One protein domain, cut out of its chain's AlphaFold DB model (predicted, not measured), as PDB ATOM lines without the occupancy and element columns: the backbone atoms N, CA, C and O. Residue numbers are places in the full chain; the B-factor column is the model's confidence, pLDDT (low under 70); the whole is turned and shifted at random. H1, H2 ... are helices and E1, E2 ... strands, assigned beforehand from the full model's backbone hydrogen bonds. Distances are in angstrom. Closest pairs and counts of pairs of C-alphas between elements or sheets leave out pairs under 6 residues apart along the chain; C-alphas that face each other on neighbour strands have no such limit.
ATOM      1  N   ASP A  28      69.505 -18.235  -5.268       77.56
ATOM      2  CA  ASP A  28      69.367 -18.318  -6.728       77.56
ATOM      3  C   ASP A  28      68.108 -17.587  -7.226       77.56
ATOM      4  O   ASP A  28      67.907 -17.449  -8.431       77.56
ATOM      5  N   ILE A  29      67.234 -17.160  -6.306       80.56
ATOM      6  CA  ILE A  29      66.098 -16.298  -6.601       80.56
ATOM      7  C   ILE A  29      66.569 -14.852  -6.572       80.56
ATOM      8  O   ILE A  29      66.970 -14.342  -5.522       80.56
ATOM      9  N   LYS A  30      66.439 -14.183  -7.715       79.56
ATOM     10  CA  LYS A  30      66.605 -12.735  -7.835       79.56
ATOM     11  C   LYS A  30      65.235 -12.086  -7.968       79.56
ATOM     12  O   LYS A  30      64.496 -12.390  -8.907       79.56
ATOM     13  N   ILE A  31      64.909 -11.179  -7.048       79.56
ATOM     14  CA  ILE A  31      63.769 -10.274  -7.215       79.56
ATOM     15  C   ILE A  31      64.127  -9.309  -8.337       79.56
ATOM     16  O   ILE A  31      65.092  -8.561  -8.225       79.56
ATOM     17  N   TYR A  32      63.374  -9.362  -9.431       73.94
ATOM     18  CA  TYR A  32      63.696  -8.581 -10.616       73.94
ATOM     19  C   TYR A  32      63.033  -7.209 -10.565       73.94
ATOM     20  O   TYR A  32      63.690  -6.187 -10.750       73.94
ATOM     21  N   LYS A  33      61.716  -7.178 -10.329       80.25
ATOM     22  CA  LYS A  33      60.936  -5.945 -10.438       80.25
ATOM     23  C   LYS A  33      59.571  -6.068  -9.767       80.25
ATOM     24  O   LYS A  33      58.889  -7.077  -9.934       80.25
ATOM     25  N   ASN A  34      59.154  -5.006  -9.083       86.75
ATOM     26  CA  ASN A  34      57.743  -4.749  -8.802       86.75
ATOM     27  C   ASN A  34      57.099  -4.170 -10.072       86.75
ATOM     28  O   ASN A  34      57.541  -3.128 -10.563       86.75
ATOM     29  N   ILE A  35      56.137  -4.886 -10.651       91.31
ATOM     30  CA  ILE A  35      55.484  -4.488 -11.900       91.31
ATOM     31  C   ILE A  35      54.447  -3.405 -11.621       91.31
ATOM     32  O   ILE A  35      54.482  -2.349 -12.254       91.31
ATOM     33  N   GLY A  36      53.541  -3.667 -10.683       93.88
ATOM     34  CA  GLY A  36      52.408  -2.802 -10.421       93.88
ATOM     35  C   GLY A  36      51.617  -3.226  -9.191       93.88
ATOM     36  O   GLY A  36      51.733  -4.345  -8.690       93.88
ATOM     37  N   ILE A  37      50.803  -2.294  -8.699       96.44
ATOM     38  CA  ILE A  37      50.019  -2.453  -7.477       96.44
ATOM     39  C   ILE A  37      48.598  -1.928  -7.675       96.44
ATOM     40  O   ILE A  37      48.406  -0.817  -8.170       96.44
ATOM     41  N   ILE A  38      47.615  -2.710  -7.237       97.69
ATOM     42  CA  ILE A  38      46.222  -2.296  -7.068       97.69
ATOM     43  C   ILE A  38      46.002  -2.082  -5.572       97.69
ATOM     44  O   ILE A  38      46.241  -2.980  -4.764       97.69
ATOM     45  N   LYS A  39      45.581  -0.875  -5.199       97.25
ATOM     46  CA  LYS A  39      45.181  -0.530  -3.822       97.25
ATOM     47  C   LYS A  39      43.690  -0.248  -3.694       97.25
ATOM     48  O   LYS A  39      43.186  -0.235  -2.582       97.25
ATOM     49  N   ASN A  40      43.024  -0.001  -4.820       97.56
ATOM     50  CA  ASN A  40      41.624   0.379  -4.880       97.56
ATOM     51  C   ASN A  40      40.946  -0.431  -5.989       97.56
ATOM     52  O   ASN A  40      41.453  -0.463  -7.111       97.56
ATOM     53  N   ALA A  41      39.825  -1.057  -5.664       97.94
ATOM     54  CA  ALA A  41      38.848  -1.623  -6.578       97.94
ATOM     55  C   ALA A  41      37.461  -1.525  -5.935       97.94
ATOM     56  O   ALA A  41      37.337  -1.504  -4.705       97.94
ATOM     57  N   THR A  42      36.425  -1.524  -6.761       97.81
ATOM     58  CA  THR A  42      35.041  -1.596  -6.291       97.81
ATOM     59  C   THR A  42      34.610  -3.057  -6.271       97.81
ATOM     60  O   THR A  42      34.595  -3.710  -7.307       97.81
ATOM     61  N   GLY A  43      34.325  -3.607  -5.096       97.00
ATOM     62  CA  GLY A  43      33.814  -4.961  -4.920       97.00
ATOM     63  C   GLY A  43      32.296  -4.984  -5.019       97.00
ATOM     64  O   GLY A  43      31.613  -4.531  -4.108       97.00
ATOM     65  N   TRP A  44      31.783  -5.529  -6.112       95.62
ATOM     66  CA  TRP A  44      30.368  -5.660  -6.411       95.62
ATOM     67  C   TRP A  44      29.830  -7.029  -5.992       95.62
ATOM     68  O   TRP A  44      30.497  -8.053  -6.170       95.62
ATOM     69  N   ALA A  45      28.605  -7.054  -5.475       93.44
ATOM     70  CA  ALA A  45      27.832  -8.265  -5.217       93.44
ATOM     71  C   ALA A  45      26.345  -8.035  -5.528       93.44
ATOM     72  O   ALA A  45      25.762  -7.036  -5.095       93.44
ATOM     73  N   TYR A  46      25.739  -8.971  -6.260       91.31
ATOM     74  CA  TYR A  46      24.342  -8.907  -6.675       91.31
ATOM     75  C   TYR A  46      23.394  -9.536  -5.655       91.31
ATOM     76  O   TYR A  46      23.483 -10.731  -5.360       91.31
ATOM     77  N   ASN A  47      22.450  -8.744  -5.150       86.75
ATOM     78  CA  ASN A  47      21.380  -9.174  -4.263       86.75
ATOM     79  C   ASN A  47      20.200  -9.735  -5.055       86.75
ATOM     80  O   ASN A  47      19.358  -8.991  -5.548       86.75
ATOM     81  N   ASN A  48      20.085 -11.061  -5.094       83.00
ATOM     82  CA  ASN A  48      18.948 -11.736  -5.722       83.00
ATOM     83  C   ASN A  48      17.600 -11.464  -5.026       83.00
ATOM     84  O   ASN A  48      16.563 -11.592  -5.666       83.00
ATOM     85  N   GLN A  49      17.585 -11.124  -3.730       84.50
ATOM     86  CA  GLN A  49      16.340 -10.870  -2.989       84.50
ATOM     87  C   GLN A  49      15.784  -9.472  -3.271       84.50
ATOM     88  O   GLN A  49      14.577  -9.307  -3.418       84.50
ATOM     89  N   GLU A  50      16.666  -8.480  -3.368       85.44
ATOM     90  CA  GLU A  50      16.302  -7.080  -3.629       85.44
ATOM     91  C   GLU A  50      16.455  -6.689  -5.105       85.44
ATOM     92  O   GLU A  50      16.129  -5.564  -5.482       85.44
ATOM     93  N   ASN A  51      16.936  -7.613  -5.943       88.12
ATOM     94  CA  ASN A  51      17.228  -7.408  -7.360       88.12
ATOM     95  C   ASN A  51      18.102  -6.157  -7.595       88.12
ATOM     96  O   ASN A  51      17.817  -5.319  -8.455       88.12
ATOM     97  N   SER A  52      19.144  -6.011  -6.774       91.31
ATOM     98  CA  SER A  52      19.973  -4.808  -6.682       91.31
ATOM     99  C   SER A  52      21.457  -5.155  -6.569       91.31
ATOM    100  O   SER A  52      21.834  -6.228  -6.102       91.31
ATOM    101  N   TRP A  53      22.322  -4.244  -7.009       92.69
ATOM    102  CA  TRP A  53      23.767  -4.362  -6.819       92.69
ATOM    103  C   TRP A  53      24.205  -3.591  -5.579       92.69
ATOM    104  O   TRP A  53      23.727  -2.487  -5.327       92.69
ATOM    105  N   THR A  54      25.147  -4.168  -4.841       91.56
ATOM    106  CA  THR A  54      25.822  -3.523  -3.708       91.56
ATOM    107  C   THR A  54      27.314  -3.448  -3.977       91.56
ATOM    108  O   THR A  54      27.882  -4.391  -4.537       91.56
ATOM    109  N   ASP A  55      27.938  -2.343  -3.582       92.75
ATOM    110  CA  ASP A  55      29.358  -2.098  -3.780       92.75
ATOM    111  C   ASP A  55      30.097  -1.778  -2.483       92.75
ATOM    112  O   ASP A  55      29.592  -1.108  -1.582       92.75
ATOM    113  N   TYR A  56      31.345  -2.243  -2.405       92.19
ATOM    114  CA  TYR A  56      32.236  -1.908  -1.308       92.19
ATOM    115  C   TYR A  56      33.686  -1.743  -1.750       92.19
ATOM    116  O   TYR A  56      34.174  -2.487  -2.600       92.19
ATOM    117  N   PRO A  57      34.445  -0.830  -1.127       95.12
ATOM    118  CA  PRO A  57      35.854  -0.666  -1.448       95.12
ATOM    119  C   PRO A  57      36.661  -1.894  -1.006       95.12
ATOM    120  O   PRO A  57      36.714  -2.223   0.181       95.12
ATOM    121  N   ASN A  58      37.332  -2.530  -1.967       95.25
ATOM    122  CA  ASN A  58      38.315  -3.606  -1.792       95.25
ATOM    123  C   ASN A  58      37.852  -4.890  -1.086       95.25
ATOM    124  O   ASN A  58      38.681  -5.747  -0.768       95.25
ATOM    125  N   TYR A  59      36.554  -5.087  -0.871       94.75
ATOM    126  CA  TYR A  59      36.033  -6.397  -0.492       94.75
ATOM    127  C   TYR A  59      34.696  -6.686  -1.170       94.75
ATOM    128  O   TYR A  59      33.958  -5.777  -1.522       94.75
ATOM    129  N   ILE A  60      34.397  -7.966  -1.352       92.19
ATOM    130  CA  ILE A  60      33.114  -8.456  -1.847       92.19
ATOM    131  C   ILE A  60      32.419  -9.136  -0.675       92.19
ATOM    132  O   ILE A  60      32.960 -10.070  -0.075       92.19
ATOM    133  N   LYS A  61      31.207  -8.685  -0.354       83.75
ATOM    134  CA  LYS A  61      30.403  -9.241   0.735       83.75
ATOM    135  C   LYS A  61      30.167 -10.740   0.512       83.75
ATOM    136  O   LYS A  61      29.773 -11.170  -0.570       83.75
ATOM    137  N   LYS A  62      30.440 -11.559   1.537       76.00
ATOM    138  CA  LYS A  62      30.329 -13.024   1.436       76.00
ATOM    139  C   LYS A  62      28.879 -13.478   1.310       76.00
ATOM    140  O   LYS A  62      28.593 -14.388   0.537       76.00
ATOM    141  N   ASN A  63      28.006 -12.883   2.114       69.81
ATOM    142  CA  ASN A  63      26.593 -13.204   2.154       69.81
ATOM    143  C   ASN A  63      25.800 -11.911   2.307       69.81
ATOM    144  O   ASN A  63      26.115 -11.073   3.147       69.81
ATOM    145  N   ILE A  64      24.784 -11.738   1.476       63.53
ATOM    146  CA  ILE A  64      24.113 -10.445   1.330       63.53
ATOM    147  C   ILE A  64      23.199 -10.161   2.522       63.53
ATOM    148  O   ILE A  64      23.066  -9.011   2.926       63.53
ATOM    149  N   ALA A  65      22.704 -11.230   3.156       58.69
ATOM    150  CA  ALA A  65      21.957 -11.187   4.406       58.69
ATOM    151  C   ALA A  65      22.810 -10.851   5.647       58.69
ATOM    152  O   ALA A  65      22.255 -10.702   6.733       58.69
ATOM    153  N   GLU A  66      24.145 -10.775   5.542       62.81
ATOM    154  CA  GLU A  66      24.952 -10.239   6.646       62.81
ATOM    155  C   GLU A  66      24.671  -8.740   6.792       62.81
ATOM    156  O   GLU A  66      24.586  -8.026   5.797       62.81
ATOM    157  N   GLU A  67      24.510  -8.251   8.020       61.00
ATOM    158  CA  GLU A  67      24.277  -6.825   8.260       61.00
ATOM    159  C   GLU A  67      25.398  -5.966   7.661       61.00
ATOM    160  O   GLU A  67      26.568  -6.371   7.621       61.00
ATOM    161  N   GLU A  68      25.035  -4.761   7.218       64.38
ATOM    162  CA  GLU A  68      26.015  -3.768   6.793       64.38
ATOM    163  C   GLU A  68      27.073  -3.563   7.880       64.38
ATOM    164  O   GLU A  68      26.741  -3.476   9.072       64.38
ATOM    165  N   PRO A  69      28.361  -3.476   7.510       61.03
ATOM    166  CA  PRO A  69      29.382  -3.204   8.492       61.03
ATOM    167  C   PRO A  69      29.170  -1.814   9.101       61.03
ATOM    168  O   PRO A  69      29.423  -0.787   8.474       61.03
ATOM    169  N   SER A  70      28.766  -1.782  10.366       61.69
ATOM    170  CA  SER A  70      28.943  -0.615  11.217       61.69
ATOM    171  C   SER A  70      30.432  -0.298  11.378       61.69
ATOM    172  O   SER A  70      31.317  -1.147  11.233       61.69
ATOM    173  N   THR A  71      30.741   0.939  11.759       62.09
ATOM    174  CA  THR A  71      32.119   1.357  12.071       62.09
ATOM    175  C   THR A  71      32.807   0.451  13.096       62.09
ATOM    176  O   THR A  71      34.021   0.281  13.032       62.09
ATOM    177  N   HIS A  72      32.043  -0.176  13.995       59.12
ATOM    178  CA  HIS A  72      32.563  -1.016  15.073       59.12
ATOM    179  C   HIS A  72      32.808  -2.475  14.655       59.12
ATOM    180  O   HIS A  72      33.630  -3.149  15.273       59.12
ATOM    181  N   ASN A  73      32.141  -2.979  13.610       74.69
ATOM    182  CA  ASN A  73      32.282  -4.368  13.152       74.69
ATOM    183  C   ASN A  73      32.943  -4.495  11.764       74.69
ATOM    184  O   ASN A  73      33.164  -5.616  11.308       74.69
ATOM    185  N   LYS A  74      33.323  -3.383  11.118       79.75
ATOM    186  CA  LYS A  74      33.889  -3.353   9.759       79.75
ATOM    187  C   LYS A  74      35.028  -4.351   9.539       79.75
ATOM    188  O   LYS A  74      34.975  -5.132   8.595       79.75
ATOM    189  N   SER A  75      36.023  -4.384  10.424       82.75
ATOM    190  CA  SER A  75      37.146  -5.331  10.330       82.75
ATOM    191  C   SER A  75      36.688  -6.788  10.442       82.75
ATOM    192  O   SER A  75      37.175  -7.657   9.723       82.75
ATOM    193  N   THR A  76      35.710  -7.067  11.302       82.44
ATOM    194  CA  THR A  76      35.110  -8.400  11.451       82.44
ATOM    195  C   THR A  76      34.352  -8.816  10.193       82.44
ATOM    196  O   THR A  76      34.487  -9.954   9.755       82.44
ATOM    197  N   THR A  77      33.588  -7.912   9.582       82.75
ATOM    198  CA  THR A  77      32.866  -8.188   8.332       82.75
ATOM    199  C   THR A  77      33.837  -8.433   7.177       82.75
ATOM    200  O   THR A  77      33.749  -9.460   6.511       82.75
ATOM    201  N   ILE A  78      34.828  -7.554   6.993       84.38
ATOM    202  CA  ILE A  78      35.832  -7.684   5.925       84.38
ATOM    203  C   ILE A  78      36.639  -8.976   6.088       84.38
ATOM    204  O   ILE A  78      36.802  -9.721   5.128       84.38
ATOM    205  N   SER A  79      37.094  -9.291   7.302       84.56
ATOM    206  CA  SER A  79      37.878 -10.511   7.561       84.56
ATOM    207  C   SER A  79      37.103 -11.812   7.357       84.56
ATOM    208  O   SER A  79      37.713 -12.869   7.214       84.56
ATOM    209  N   LYS A  80      35.767 -11.768   7.341       84.38
ATOM    210  CA  LYS A  80      34.919 -12.917   6.994       84.38
ATOM    211  C   LYS A  80      34.708 -13.063   5.487       84.38
ATOM    212  O   LYS A  80      34.299 -14.140   5.040       84.38
ATOM    213  N   ALA A  81      34.974 -12.018   4.705       85.06
ATOM    214  CA  ALA A  81      34.884 -12.047   3.255       85.06
ATOM    215  C   ALA A  81      36.134 -12.696   2.647       85.06
ATOM    216  O   ALA A  81      37.225 -12.145   2.716       85.06
ATOM    217  N   TYR A  82      35.986 -13.843   1.977       82.56
ATOM    218  CA  TYR A  82      37.115 -14.510   1.299       82.56
ATOM    219  C   TYR A  82      37.728 -13.682   0.161       82.56
ATOM    220  O   TYR A  82      38.868 -13.909  -0.242       82.56
ATOM    221  N   GLN A  83      36.949 -12.738  -0.360       93.69
ATOM    222  CA  GLN A  83      37.323 -11.799  -1.401       93.69
ATOM    223  C   GLN A  83      37.510 -10.427  -0.751       93.69
ATOM    224  O   GLN A  83      36.587  -9.621  -0.715       93.69
ATOM    225  N   ASN A  84      38.690 -10.179  -0.190       95.94
ATOM    226  CA  ASN A  84      39.084  -8.873   0.327       95.94
ATOM    227  C   ASN A  84      40.583  -8.646   0.121       95.94
ATOM    228  O   ASN A  84      41.353  -9.610   0.043       95.94
ATOM    229  N   PHE A  85      40.999  -7.385   0.040       97.00
ATOM    230  CA  PHE A  85      42.410  -7.027   0.006       97.00
ATOM    231  C   PHE A  85      42.665  -5.604   0.522       97.00
ATOM    232  O   PHE A  85      41.857  -4.703   0.355       97.00
ATOM    233  N   ASP A  86      43.849  -5.383   1.081       95.44
ATOM    234  CA  ASP A  86      44.426  -4.052   1.285       95.44
ATOM    235  C   ASP A  86      45.270  -3.638   0.072       95.44
ATOM    236  O   ASP A  86      45.333  -2.473  -0.315       95.44
ATOM    237  N   SER A  87      45.969  -4.607  -0.533       96.50
ATOM    238  CA  SER A  87      46.702  -4.393  -1.782       96.50
ATOM    239  C   SER A  87      46.936  -5.694  -2.541       96.50
ATOM    240  O   SER A  87      47.108  -6.754  -1.938       96.50
ATOM    241  N   ILE A  88      47.013  -5.581  -3.864       98.06
ATOM    242  CA  ILE A  88      47.416  -6.646  -4.781       98.06
ATOM    243  C   ILE A  88      48.654  -6.153  -5.520       98.06
ATOM    244  O   ILE A  88      48.603  -5.140  -6.210       98.06
ATOM    245  N   ASN A  89      49.774  -6.845  -5.370       96.44
ATOM    246  CA  ASN A  89      51.049  -6.486  -5.976       96.44
ATOM    247  C   ASN A  89      51.508  -7.602  -6.916       96.44
ATOM    248  O   ASN A  89      51.474  -8.772  -6.540       96.44
ATOM    249  N   LEU A  90      51.943  -7.238  -8.120       97.00
ATOM    250  CA  LEU A  90      52.532  -8.162  -9.078       97.00
ATOM    251  C   LEU A  90      54.046  -7.954  -9.138       97.00
ATOM    252  O   LEU A  90      54.531  -6.871  -9.468       97.00
ATOM    253  N   GLN A  91      54.801  -9.010  -8.859       94.75
ATOM    254  CA  GLN A  91      56.261  -8.968  -8.817       94.75
ATOM    255  C   GLN A  91      56.867 -10.084  -9.664       94.75
ATOM    256  O   GLN A  91      56.380 -11.208  -9.653       94.75
ATOM    257  N   THR A  92      57.962  -9.798 -10.366       94.44
ATOM    258  CA  THR A  92      58.709 -10.808 -11.127       94.44
ATOM    259  C   THR A  92      59.931 -11.270 -10.355       94.44
ATOM    260  O   THR A  92      60.689 -10.459  -9.809       94.44
ATOM    261  N   ILE A  93      60.159 -12.577 -10.376       93.44
ATOM    262  CA  ILE A  93      61.379 -13.214  -9.890       93.44
ATOM    263  C   ILE A  93      61.999 -14.063 -10.998       93.44
ATOM    264  O   ILE A  93      61.296 -14.572 -11.870       93.44
ATOM    265  N   ASN A  94      63.314 -14.245 -10.944       91.31
ATOM    266  CA  ASN A  94      64.009 -15.246 -11.746       91.31
ATOM    267  C   ASN A  94      64.551 -16.336 -10.821       91.31
ATOM    268  O   ASN A  94      65.206 -16.017  -9.826       91.31
ATOM    269  N   TYR A  95      64.275 -17.596 -11.144       90.50
ATOM    270  CA  TYR A  95      64.810 -18.760 -10.450       90.50
ATOM    271  C   TYR A  95      65.266 -19.798 -11.472       90.50
ATOM    272  O   TYR A  95      64.466 -20.261 -12.283       90.50
ATOM    273  N   LYS A  96      66.553 -20.170 -11.433       89.25
ATOM    274  CA  LYS A  96      67.165 -21.130 -12.374       89.25
ATOM    275  C   LYS A  96      66.906 -20.776 -13.849       89.25
ATOM    276  O   LYS A  96      66.554 -21.645 -14.634       89.25
ATOM    277  N   ASN A  97      67.067 -19.502 -14.211       87.75
ATOM    278  CA  ASN A  97      66.816 -18.965 -15.557       87.75
ATOM    279  C   ASN A  97      65.356 -19.058 -16.036       87.75
ATOM    280  O   ASN A  97      65.090 -18.833 -17.212       87.75
ATOM    281  N   HIS A  98      64.410 -19.308 -15.131       90.69
ATOM    282  CA  HIS A  98      62.980 -19.253 -15.412       90.69
ATOM    283  C   HIS A  98      62.343 -18.074 -14.677       90.69
ATOM    284  O   HIS A  98      62.619 -17.843 -13.494       90.69
ATOM    285  N   PHE A  99      61.504 -17.316 -15.382       92.81
ATOM    286  CA  PHE A  99      60.750 -16.217 -14.793       92.81
ATOM    287  C   PHE A  99      59.446 -16.722 -14.184       92.81
ATOM    288  O   PHE A  99      58.694 -17.465 -14.810       92.81
ATOM    289  N   TYR A 100      59.177 -16.272 -12.962       95.44
ATOM    290  CA  TYR A 100      57.914 -16.497 -12.270       95.44
ATOM    291  C   TYR A 100      57.335 -15.164 -11.825       95.44
ATOM    292  O   TYR A 100      58.060 -14.195 -11.569       95.44
ATOM    293  N   TYR A 101      56.017 -15.140 -11.688       96.50
ATOM    294  CA  TYR A 101      55.272 -13.951 -11.325       96.50
ATOM    295  C   TYR A 101      54.485 -14.205 -10.052       96.50
ATOM    296  O   TYR A 101      53.713 -15.154  -9.941       96.50
ATOM    297  N   LEU A 102      54.728 -13.352  -9.067       97.31
ATOM    298  CA  LEU A 102      54.138 -13.414  -7.748       97.31
ATOM    299  C   LEU A 102      52.970 -12.441  -7.702       97.31
ATOM    300  O   LEU A 102      53.180 -11.228  -7.746       97.31
ATOM    301  N   LEU A 103      51.758 -12.972  -7.584       98.00
ATOM    302  CA  LEU A 103      50.585 -12.192  -7.227       98.00
ATOM    303  C   LEU A 103      50.468 -12.190  -5.699       98.00
ATOM    304  O   LEU A 103      50.070 -13.183  -5.090       98.00
ATOM    305  N   ILE A 104      50.875 -11.084  -5.089       96.75
ATOM    306  CA  ILE A 104      50.957 -10.895  -3.642       96.75
ATOM    307  C   ILE A 104      49.725 -10.110  -3.192       96.75
ATOM    308  O   ILE A 104      49.612  -8.915  -3.459       96.75
ATOM    309  N   VAL A 105      48.815 -10.775  -2.493       97.31
ATOM    310  CA  VAL A 105      47.572 -10.206  -1.970       97.31
ATOM    311  C   VAL A 105      47.716 -10.030  -0.464       97.31
ATOM    312  O   VAL A 105      47.782 -11.012   0.274       97.31
ATOM    313  N   LYS A 106      47.762  -8.782  -0.001       95.62
ATOM    314  CA  LYS A 106      47.612  -8.459   1.421       95.62
ATOM    315  C   LYS A 106      46.130  -8.309   1.709       95.62
ATOM    316  O   LYS A 106      45.462  -7.588   0.976       95.62
ATOM    317  N   CYS A 107      45.628  -8.984   2.728       94.69
ATOM    318  CA  CYS A 107      44.213  -9.024   3.068       94.69
ATOM    319  C   CYS A 107      44.019  -9.120   4.579       94.69
ATOM    320  O   CYS A 107      44.959  -9.409   5.327       94.69
ATOM    321  N   LEU A 108      42.788  -8.889   5.015       92.56
ATOM    322  CA  LEU A 108      42.358  -9.145   6.374       92.56
ATOM    323  C   LEU A 108      41.692 -10.520   6.418       92.56
ATOM    324  O   LEU A 108      40.780 -10.808   5.649       92.56
ATOM    325  N   GLU A 109      42.142 -11.369   7.322       89.81
ATOM    326  CA  GLU A 109      41.573 -12.691   7.559       89.81
ATOM    327  C   GLU A 109      41.169 -12.810   9.016       89.81
ATOM    328  O   GLU A 109      41.549 -11.988   9.851       89.81
ATOM    329  N   GLY A 110      40.375 -13.818   9.347       85.88
ATOM    330  CA  GLY A 110      39.993 -14.024  10.730       85.88
ATOM    331  C   GLY A 110      39.602 -15.449  11.048       85.88
ATOM    332  O   GLY A 110      39.354 -16.289  10.183       85.88
ATOM    333  N   LYS A 111      39.590 -15.732  12.343       87.44
ATOM    334  CA  LYS A 111      39.191 -17.020  12.888       87.44
ATOM    335  C   LYS A 111      38.532 -16.830  14.240       87.44
ATOM    336  O   LYS A 111      38.877 -15.935  15.008       87.44
ATOM    337  N   TYR A 112      37.604 -17.720  14.549       87.75
ATOM    338  CA  TYR A 112      37.071 -17.826  15.898       87.75
ATOM    339  C   TYR A 112      38.125 -18.414  16.834       87.75
ATOM    340  O   TYR A 112      38.770 -19.409  16.498       87.75
ATOM    341  N   THR A 113      38.254 -17.833  18.023       89.75
ATOM    342  CA  THR A 113      39.037 -18.410  19.129       89.75
ATOM    343  C   THR A 113      38.462 -19.753  19.547       89.75
ATOM    344  O   THR A 113      39.202 -20.695  19.819       89.75
ATOM    345  N   TYR A 114      37.131 -19.856  19.513       88.81
ATOM    346  CA  TYR A 114      36.386 -21.082  19.760       88.81
ATOM    347  C   TYR A 114      35.604 -21.466  18.490       88.81
ATOM    348  O   TYR A 114      34.422 -21.124  18.376       88.81
ATOM    349  N   PRO A 115      36.234 -22.156  17.511       86.75
ATOM    350  CA  PRO A 115      35.624 -22.469  16.215       86.75
ATOM    351  C   PRO A 115      34.299 -23.219  16.309       86.75
ATOM    352  O   PRO A 115      33.347 -22.856  15.624       86.75
ATOM    353  N   THR A 116      34.213 -24.215  17.195       90.44
ATOM    354  CA  THR A 116      33.006 -25.035  17.377       90.44
ATOM    355  C   THR A 116      31.810 -24.203  17.836       90.44
ATOM    356  O   THR A 116      30.702 -24.397  17.350       90.44
ATOM    357  N   LEU A 117      32.041 -23.242  18.736       89.44
ATOM    358  CA  LEU A 117      31.001 -22.358  19.271       89.44
ATOM    359  C   LEU A 117      30.765 -21.119  18.397       89.44
ATOM    360  O   LEU A 117      29.876 -20.329  18.699       89.44
ATOM    361  N   LYS A 118      31.585 -20.915  17.352       85.25
ATOM    362  CA  LYS A 118      31.647 -19.674  16.562       85.25
ATOM    363  C   LYS A 118      31.721 -18.426  17.454       85.25
ATOM    364  O   LYS A 118      31.036 -17.434  17.210       85.25
ATOM    365  N   LYS A 119      32.555 -18.488  18.499       84.31
ATOM    366  CA  LYS A 119      32.694 -17.430  19.508       84.31
ATOM    367  C   LYS A 119      34.073 -16.766  19.443       84.31
ATOM    368  O   LYS A 119      35.070 -17.421  19.130       84.31
ATOM    369  N   ASP A 120      34.087 -15.463  19.726       87.12
ATOM    370  CA  ASP A 120      35.272 -14.604  19.826       87.12
ATOM    371  C   ASP A 120      36.090 -14.579  18.527       87.12
ATOM    372  O   ASP A 120      37.156 -15.191  18.414       87.12
ATOM    373  N   TRP A 121      35.534 -13.910  17.510       87.56
ATOM    374  CA  TRP A 121      36.191 -13.703  16.221       87.56
ATOM    375  C   TRP A 121      37.387 -12.768  16.370       87.56
ATOM    376  O   TRP A 121      37.232 -11.621  16.783       87.56
ATOM    377  N   ASN A 122      38.560 -13.247  15.974       88.06
ATOM    378  CA  ASN A 122      39.784 -12.469  15.920       88.06
ATOM    379  C   ASN A 122      40.243 -12.353  14.474       88.06
ATOM    380  O   ASN A 122      40.343 -13.360  13.769       88.06
ATOM    381  N   TYR A 123      40.539 -11.130  14.051       88.81
ATOM    382  CA  TYR A 123      41.085 -10.855  12.731       88.81
ATOM    383  C   TYR A 123      42.588 -10.575  12.801       88.81
ATOM    384  O   TYR A 123      43.115 -10.115  13.813       88.81
ATOM    385  N   GLN A 124      43.281 -10.856  11.707       89.31
ATOM    386  CA  GLN A 124      44.709 -10.638  11.527       89.31
ATOM    387  C   GLN A 124      44.991 -10.290  10.064       89.31
ATOM    388  O   GLN A 124      44.240 -10.675   9.167       89.31
ATOM    389  N   SER A 125      46.084  -9.576   9.811       90.50
ATOM    390  CA  SER A 125      46.550  -9.374   8.438       90.50
ATOM    391  C   SER A 125      47.178 -10.665   7.909       90.50
ATOM    392  O   SER A 125      47.919 -11.344   8.619       90.50
ATOM    393  N   GLU A 126      46.887 -11.002   6.658       92.88
ATOM    394  CA  GLU A 126      47.453 -12.145   5.954       92.88
ATOM    395  C   GLU A 126      47.990 -11.699   4.590       92.88
ATOM    396  O   GLU A 126      47.352 -10.943   3.857       92.88
ATOM    397  N   THR A 127      49.171 -12.193   4.225       94.38
ATOM    398  CA  THR A 127      49.726 -12.074   2.877       94.38
ATOM    399  C   THR A 127      49.632 -13.422   2.173       94.38
ATOM    400  O   THR A 127      50.287 -14.393   2.561       94.38
ATOM    401  N   LYS A 128      48.834 -13.479   1.108       95.88
ATOM    402  CA  LYS A 128      48.702 -14.633   0.216       95.88
ATOM    403  C   LYS A 128      49.545 -14.387  -1.028       95.88
ATOM    404  O   LYS A 128      49.389 -13.362  -1.680       95.88
ATOM    405  N   ILE A 129      50.425 -15.317  -1.372       96.88
ATOM    406  CA  ILE A 129      51.280 -15.218  -2.557       96.88
ATOM    407  C   ILE A 129      50.935 -16.369  -3.486       96.88
ATOM    408  O   ILE A 129      51.077 -17.531  -3.107       96.88
ATOM    409  N   PHE A 130      50.508 -16.044  -4.697       97.56
ATOM    410  CA  PHE A 130      50.240 -17.010  -5.757       97.56
ATOM    411  C   PHE A 130      51.347 -16.917  -6.801       97.56
ATOM    412  O   PHE A 130      51.744 -15.815  -7.178       97.56
ATOM    413  N   ILE A 131      51.865 -18.065  -7.235       96.81
ATOM    414  CA  ILE A 131      52.989 -18.122  -8.175       96.81
ATOM    415  C   ILE A 131      52.475 -18.576  -9.536       96.81
ATOM    416  O   ILE A 131      51.946 -19.682  -9.649       96.81
ATOM    417  N   PHE A 132      52.666 -17.738 -10.547       96.44
ATOM    418  CA  PHE A 132      52.282 -17.977 -11.935       96.44
ATOM    419  C   PHE A 132      53.504 -18.052 -12.844       96.44
ATOM    420  O   PHE A 132      54.570 -17.504 -12.530       96.44
ATOM    421  N   GLU A 133      53.339 -18.731 -13.973       94.69
ATOM    422  CA  GLU A 133      54.358 -18.812 -15.013       94.69
ATOM    423  C   GLU A 133      54.239 -17.638 -15.993       94.69
ATOM    424  O   GLU A 133      53.285 -16.859 -15.985       94.69
ATOM    425  N   GLU A 134      55.246 -17.477 -16.846       93.19
ATOM    426  CA  GLU A 134      55.265 -16.406 -17.843       93.19
ATOM    427  C   GLU A 134      54.119 -16.513 -18.857       93.19
ATOM    428  O   GLU A 134      53.553 -15.497 -19.265       93.19
ATOM    429  N   THR A 135      53.725 -17.736 -19.213       94.56
ATOM    430  CA  THR A 135      52.576 -18.020 -20.082       94.56
ATOM    431  C   THR A 135      51.278 -17.458 -19.504       94.56
ATOM    432  O   THR A 135      50.548 -16.768 -20.214       94.56
ATOM    433  N   ASP A 136      51.028 -17.655 -18.207       95.12
ATOM    434  CA  ASP A 136      49.855 -17.116 -17.513       95.12
ATOM    435  C   ASP A 136      49.807 -15.584 -17.582       95.12
ATOM    436  O   ASP A 136      48.763 -14.985 -17.845       95.12
ATOM    437  N   ILE A 137      50.951 -14.924 -17.380       93.62
ATOM    438  CA  ILE A 137      51.029 -13.461 -17.427       93.62
ATOM    439  C   ILE A 137      50.883 -12.927 -18.848       93.62
ATOM    440  O   ILE A 137      50.279 -11.873 -19.048       93.62
ATOM    441  N   ASN A 138      51.405 -13.631 -19.847       93.38
ATOM    442  CA  ASN A 138      51.200 -13.256 -21.241       93.38
ATOM    443  C   ASN A 138      49.725 -13.392 -21.646       93.38
ATOM    444  O   ASN A 138      49.219 -12.525 -22.361       93.38
ATOM    445  N   ASN A 139      49.008 -14.382 -21.106       94.19
ATOM    446  CA  ASN A 139      47.558 -14.493 -21.270       94.19
ATOM    447  C   ASN A 139      46.826 -13.304 -20.626       94.19
ATOM    448  O   ASN A 139      45.963 -12.708 -21.262       94.19
ATOM    449  N   LEU A 140      47.216 -12.876 -19.415       93.50
ATOM    450  CA  LEU A 140      46.659 -11.662 -18.797       93.50
ATOM    451  C   LEU A 140      46.905 -10.413 -19.662       93.50
ATOM    452  O   LEU A 140      46.003  -9.616 -19.894       93.50
ATOM    453  N   LYS A 141      48.113 -10.235 -20.205       92.00
ATOM    454  CA  LYS A 141      48.424  -9.078 -21.065       92.00
ATOM    455  C   LYS A 141      47.622  -9.058 -22.370       92.00
ATOM    456  O   LYS A 141      47.398  -7.981 -22.916       92.00
ATOM    457  N   SER A 142      47.215 -10.224 -22.864       90.25
ATOM    458  CA  SER A 142      46.435 -10.405 -24.096       90.25
ATOM    459  C   SER A 142      44.941 -10.633 -23.833       90.25
ATOM    460  O   SER A 142      44.233 -11.169 -24.684       90.25
ATOM    461  N   LEU A 143      44.450 -10.209 -22.663       89.44
ATOM    462  CA  LEU A 143      43.054 -10.353 -22.265       89.44
ATOM    463  C   LEU A 143      42.103  -9.666 -23.258       89.44
ATOM    464  O   LEU A 143      42.089  -8.436 -23.381       89.44
ATOM    465  N   ASN A 144      41.273 -10.477 -23.916       85.75
ATOM    466  CA  ASN A 144      40.255 -10.010 -24.858       85.75
ATOM    467  C   ASN A 144      38.839 -10.046 -24.268       85.75
ATOM    468  O   ASN A 144      38.089  -9.106 -24.496       85.75
ATOM    469  N   ASP A 145      38.506 -11.077 -23.489       89.56
ATOM    470  CA  ASP A 145      37.224 -11.213 -22.783       89.56
ATOM    471  C   ASP A 145      37.464 -11.926 -21.442       89.56
ATOM    472  O   ASP A 145      38.141 -11.365 -20.580       89.56
ATOM    473  N   SER A 152      48.700 -24.150  -8.637       94.88
ATOM    474  CA  SER A 152      48.711 -24.998  -7.440       94.88
ATOM    475  C   SER A 152      49.677 -24.489  -6.364       94.88
ATOM    476  O   SER A 152      49.847 -25.149  -5.336       94.88
ATOM    477  N   ARG A 153      50.352 -23.360  -6.618       94.69
ATOM    478  CA  ARG A 153      51.399 -22.792  -5.767       94.69
ATOM    479  C   ARG A 153      50.869 -21.572  -5.025       94.69
ATOM    480  O   ARG A 153      50.679 -20.508  -5.617       94.69
ATOM    481  N   LYS A 154      50.637 -21.741  -3.725       95.25
ATOM    482  CA  LYS A 154      50.177 -20.684  -2.821       95.25
ATOM    483  C   LYS A 154      51.004 -20.704  -1.545       95.25
ATOM    484  O   LYS A 154      51.141 -21.748  -0.915       95.25
ATOM    485  N   ILE A 155      51.459 -19.533  -1.127       94.62
ATOM    486  CA  ILE A 155      52.084 -19.300   0.172       94.62
ATOM    487  C   ILE A 155      51.154 -18.404   0.983       94.62
ATOM    488  O   ILE A 155      50.531 -17.491   0.440       94.62
ATOM    489  N   VAL A 156      51.043 -18.686   2.276       93.44
ATOM    490  CA  VAL A 156      50.278 -17.889   3.235       93.44
ATOM    491  C   VAL A 156      51.223 -17.458   4.343       93.44
ATOM    492  O   VAL A 156      51.907 -18.300   4.920       93.44
ATOM    493  N   ILE A 157      51.255 -16.160   4.626       91.06
ATOM    494  CA  ILE A 157      52.072 -15.573   5.685       91.06
ATOM    495  C   ILE A 157      51.154 -14.727   6.567       91.06
ATOM    496  O   ILE A 157      50.559 -13.760   6.096       91.06
ATOM    497  N   THR A 158      51.016 -15.113   7.833       85.88
ATOM    498  CA  THR A 158      50.148 -14.442   8.820       85.88
ATOM    499  C   THR A 158      50.928 -13.563   9.796       85.88
ATOM    500  O   THR A 158      50.345 -12.748  10.503       85.88
ATOM    501  N   SER A 159      52.245 -13.745   9.873       75.56
ATOM    502  CA  SER A 159      53.158 -12.883  10.617       75.56
ATOM    503  C   SER A 159      53.656 -11.742   9.734       75.56
ATOM    504  O   SER A 159      53.574 -11.776   8.504       75.56
ATOM    505  N   LYS A 160      54.208 -10.706  10.364       72.12
ATOM    506  CA  LYS A 160      54.999  -9.720   9.633       72.12
ATOM    507  C   LYS A 160      56.227 -10.447   9.076       72.12
ATOM    508  O   LYS A 160      56.956 -11.048   9.851       72.12
ATOM    509  N   ILE A 161      56.431 -10.393   7.759       69.44
ATOM    510  CA  ILE A 161      57.683 -10.848   7.142       69.44
ATOM    511  C   ILE A 161      58.800 -10.008   7.757       69.44
ATOM    512  O   ILE A 161      58.779  -8.779   7.626       69.44
ATOM    513  N   GLU A 162      59.726 -10.651   8.459       65.06
ATOM    514  CA  GLU A 162      60.754  -9.934   9.215       65.06
ATOM    515  C   GLU A 162      61.848  -9.387   8.292       65.06
ATOM    516  O   GLU A 162      62.396  -8.316   8.555       65.06
ATOM    517  N   ASN A 163      62.132 -10.090   7.191       76.31
ATOM    518  CA  ASN A 163      63.126  -9.701   6.193       76.31
ATOM    519  C   ASN A 163      62.922 -10.405   4.832       76.31
ATOM    520  O   ASN A 163      62.144 -11.352   4.691       76.31
ATOM    521  N   ASP A 164      63.664  -9.945   3.821       79.69
ATOM    522  CA  ASP A 164      63.618 -10.494   2.460       79.69
ATOM    523  C   ASP A 164      64.105 -11.953   2.374       79.69
ATOM    524  O   ASP A 164      63.674 -12.689   1.485       79.69
ATOM    525  N   GLU A 165      64.969 -12.409   3.287       83.06
ATOM    526  CA  GLU A 165      65.481 -13.786   3.281       83.06
ATOM    527  C   GLU A 165      64.381 -14.800   3.607       83.06
ATOM    528  O   GLU A 165      64.250 -15.816   2.916       83.06
ATOM    529  N   GLU A 166      63.544 -14.511   4.607       84.31
ATOM    530  CA  GLU A 166      62.391 -15.339   4.963       84.31
ATOM    531  C   GLU A 166      61.402 -15.431   3.791       84.31
ATOM    532  O   GLU A 166      60.964 -16.523   3.410       84.31
ATOM    533  N   PHE A 167      61.100 -14.291   3.160       85.94
ATOM    534  CA  PHE A 167      60.244 -14.228   1.976       85.94
ATOM    535  C   PHE A 167      60.788 -15.109   0.847       85.94
ATOM    536  O   PHE A 167      60.077 -15.961   0.308       85.94
ATOM    537  N   ILE A 168      62.069 -14.960   0.525       88.81
ATOM    538  CA  ILE A 168      62.736 -15.705  -0.542       88.81
ATOM    539  C   ILE A 168      62.813 -17.203  -0.240       88.81
ATOM    540  O   ILE A 168      62.578 -18.023  -1.131       88.81
ATOM    541  N   SER A 169      63.078 -17.575   1.011       88.75
ATOM    542  CA  SER A 169      63.099 -18.969   1.456       88.75
ATOM    543  C   SER A 169      61.737 -19.644   1.261       88.75
ATOM    544  O   SER A 169      61.655 -20.742   0.700       88.75
ATOM    545  N   ASN A 170      60.649 -18.953   1.622       90.88
ATOM    546  CA  ASN A 170      59.285 -19.440   1.418       90.88
ATOM    547  C   ASN A 170      58.974 -19.666  -0.072       90.88
ATOM    548  O   ASN A 170      58.433 -20.714  -0.434       90.88
ATOM    549  N   ILE A 171      59.373 -18.731  -0.942       92.75
ATOM    550  CA  ILE A 171      59.209 -18.854  -2.399       92.75
ATOM    551  C   ILE A 171      60.012 -20.036  -2.948       92.75
ATOM    552  O   ILE A 171      59.475 -20.849  -3.701       92.75
ATOM    553  N   LYS A 172      61.282 -20.177  -2.549       91.56
ATOM    554  CA  LYS A 172      62.157 -21.269  -3.001       91.56
ATOM    555  C   LYS A 172      61.583 -22.631  -2.627       91.56
ATOM    556  O   LYS A 172      61.540 -23.524  -3.472       91.56
ATOM    557  N   ARG A 173      61.100 -22.781  -1.391       91.50
ATOM    558  CA  ARG A 173      60.453 -24.013  -0.924       91.50
ATOM    559  C   ARG A 173      59.242 -24.365  -1.782       91.50
ATOM    560  O   ARG A 173      59.105 -25.517  -2.189       91.50
ATOM    561  N   GLU A 174      58.407 -23.379  -2.098       93.38
ATOM    562  CA  GLU A 174      57.213 -23.618  -2.906       93.38
ATOM    563  C   GLU A 174      57.539 -23.918  -4.372       93.38
ATOM    564  O   GLU A 174      56.848 -24.734  -4.971       93.38
ATOM    565  N   LEU A 175      58.593 -23.333  -4.950       91.69
ATOM    566  CA  LEU A 175      59.045 -23.637  -6.316       91.69
ATOM    567  C   LEU A 175      59.666 -25.037  -6.447       91.69
ATOM    568  O   LEU A 175      59.468 -25.697  -7.465       91.69
ATOM    569  N   ILE A 176      60.389 -25.509  -5.426       90.25
ATOM    570  CA  ILE A 176      60.993 -26.855  -5.411       90.25
ATOM    571  C   ILE A 176      59.928 -27.941  -5.210       90.25
ATOM    572  O   ILE A 176      60.089 -29.063  -5.694       90.25
ATOM    573  N   ARG A 177      58.827 -27.622  -4.518       87.56
ATOM    574  CA  ARG A 177      57.721 -28.560  -4.310       87.56
ATOM    575  C   ARG A 177      57.143 -28.991  -5.659       87.56
ATOM    576  O   ARG A 177      56.681 -28.160  -6.440       87.56
ATOM    577  N   LEU A 178      57.125 -30.294  -5.922       79.56
ATOM    578  CA  LEU A 178      56.405 -30.844  -7.066       79.56
ATOM    579  C   LEU A 178      54.906 -30.864  -6.729       79.56
ATOM    580  O   LEU A 178      54.520 -31.486  -5.734       79.56
ATOM    581  N   PRO A 179      54.048 -30.172  -7.497       77.88
ATOM    582  CA  PRO A 179      52.616 -30.220  -7.252       77.88
ATOM    583  C   PRO A 179      52.088 -31.634  -7.519       77.88
ATOM    584  O   PRO A 179      52.337 -32.225  -8.568       77.88
ATOM    585  N   SER A 180      51.355 -32.191  -6.557       79.62
ATOM    586  CA  SER A 180      50.657 -33.467  -6.734       79.62
ATOM    587  C   SER A 180      49.405 -33.282  -7.596       79.62
ATOM    588  O   SER A 180      48.808 -32.204  -7.607       79.62
ATOM    589  N   LYS A 181      48.918 -34.358  -8.234       75.19
ATOM    590  CA  LYS A 181      47.615 -34.348  -8.935       75.19
ATOM    591  C   LYS A 181      46.442 -33.942  -8.026       75.19
ATOM    592  O   LYS A 181      45.459 -33.403  -8.512       75.19
ATOM    593  N   SER A 182      46.563 -34.184  -6.720       80.62
ATOM    594  CA  SER A 182      45.581 -33.827  -5.687       80.62
ATOM    595  C   SER A 182      45.766 -32.423  -5.099       80.62
ATOM    596  O   SER A 182      45.050 -32.046  -4.171       80.62
ATOM    597  N   SER A 183      46.742 -31.645  -5.578       85.81
ATOM    598  CA  SER A 183      46.976 -30.297  -5.065       85.81
ATOM    599  C   SER A 183      45.794 -29.389  -5.394       85.81
ATOM    600  O   SER A 183      45.301 -29.375  -6.523       85.81
ATOM    601  N   LYS A 184      45.361 -28.601  -4.403       90.56
ATOM    602  CA  LYS A 184      44.334 -27.574  -4.602       90.56
ATOM    603  C   LYS A 184      44.768 -26.630  -5.722       90.56
ATOM    604  O   LYS A 184      45.919 -26.190  -5.741       90.56
ATOM    605  N   LYS A 185      43.839 -26.317  -6.622       93.25
ATOM    606  CA  LYS A 185      44.031 -25.318  -7.673       93.25
ATOM    607  C   LYS A 185      43.395 -24.008  -7.234       93.25
ATOM    608  O   LYS A 185      42.254 -23.988  -6.782       93.25
ATOM    609  N   TYR A 186      44.156 -22.934  -7.355       95.81
ATOM    610  CA  TYR A 186      43.711 -21.575  -7.107       95.81
ATOM    611  C   TYR A 186      43.520 -20.897  -8.456       95.81
ATOM    612  O   TYR A 186      44.481 -20.754  -9.211       95.81
TER     613      TYR A 186
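Overview. This is residues 28 to 145 and 152 to 186 of the 240 residues of an uncharacterized protein of Zunongwangia sp (UniProt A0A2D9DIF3). A twisted sheet of five strands curls at one end round the helix H3, while the long hairpin of E5 and E6 runs on away from that end, with the short helix H1 packed on it. The small hairpin of E2 and E3 makes a separate arm at one end of the longest axis, and residues 138 to 145, with 138 to 141 in H2, stick out from the body. The printed part has 153 residues with three named helices and seven named strands, in the order E1 E2 E3 H1 E4 E5 E6 H2 E7 H3. The large sheet has the order E1 - E4 - E5 - E6 - E7, all antiparallel; the class is mixed, helices and strands. The whole is only just loose, close to compact, with a radius of gyration of the C-alphas of 18.0 A and spans of 52 by 42 by 31 A.

Arrangement. E1, residues 29 to 38, is an edge strand of the large sheet and bends by 59 degrees at residue 32. Its antiparallel neighbour is E4, residues 87 to 95, with N 35 and O 90 2.8 A apart. E2, residues 42 to 47, and E3, residues 52 to 57, form an antiparallel hairpin with N 45 and O 54 2.9 A apart; E2 is apart from E1. After E3, residues 59 to 60 pair with residues 83 to 84, antiparallel. E4 forms a hairpin with E5, residues 98 to 114, where N 91 and O 102 are 3.0 A apart. E5 forms another with E6, residues 119 to 133, where N 107 and O 126 are 2.8 A apart. E4, E5 and E6 are a meander, each strand the antiparallel neighbour of the one before. E5 bends by 58 degrees at residue 107 and E6 by 57 degrees at residue 122. H1, residues 74 to 80, is on the sheet, over E5 at a height over the sheet of 7.3 A, and stands up from it by 49 degrees; the closest C-alphas of H1 and E5 are those of Ser 79 and Glu 109, 4.3 A apart. H2, residues 134 to 141, only grazes the sheet with its residues 134 to 137. The other edge strand, E7, residues 154 to 157, is antiparallel to E6, with N 129 and O 155 2.8 A apart. H3, residues 164 to 176, is on one face of the sheet, giving two layers, a helix over a sheet, and the sheet curls round it. The closest C-alphas of H3 and E7 are those of Asn 170 and Ile 155, 7.3 A apart; those of H3 and E1 are Ile 168 and Ile 29, 7.0 A apart. In H1, H2 and H3 every O i to N i+4 pair is within hydrogen-bond range.

Along the chain. E1 begins at C-alpha 29, (66.098, -16.298, -6.601), and is 24.3 A long. E2 measures 15.8 A, E3 17.2 A and E4 24.7 A. E5, the longest strand, runs 44.1 A to C-alpha 114 at (36.386, -21.082, 19.760), and E6 returns over 40.8 A. H1, H2 and E7 are short, at 10.0, 10.5 and 10.1 A. H3 is 18.3 A long and ends at C-alpha 176, (60.993, -26.855, -5.411).

Size, cuts and confidence. The two C-alphas farthest apart are those of Asp 28 and Glu 50, 54.3 A. Residues 146 to 151 are not printed, and C-alphas 145 and 152 are 23.6 A apart across the cut. Of the links that are printed whole, the one from E3 to H1, 16 residues, is long. The mean pLDDT of the printed part is 87.7; residues 63 to 72 and 161 to 162 are under 70.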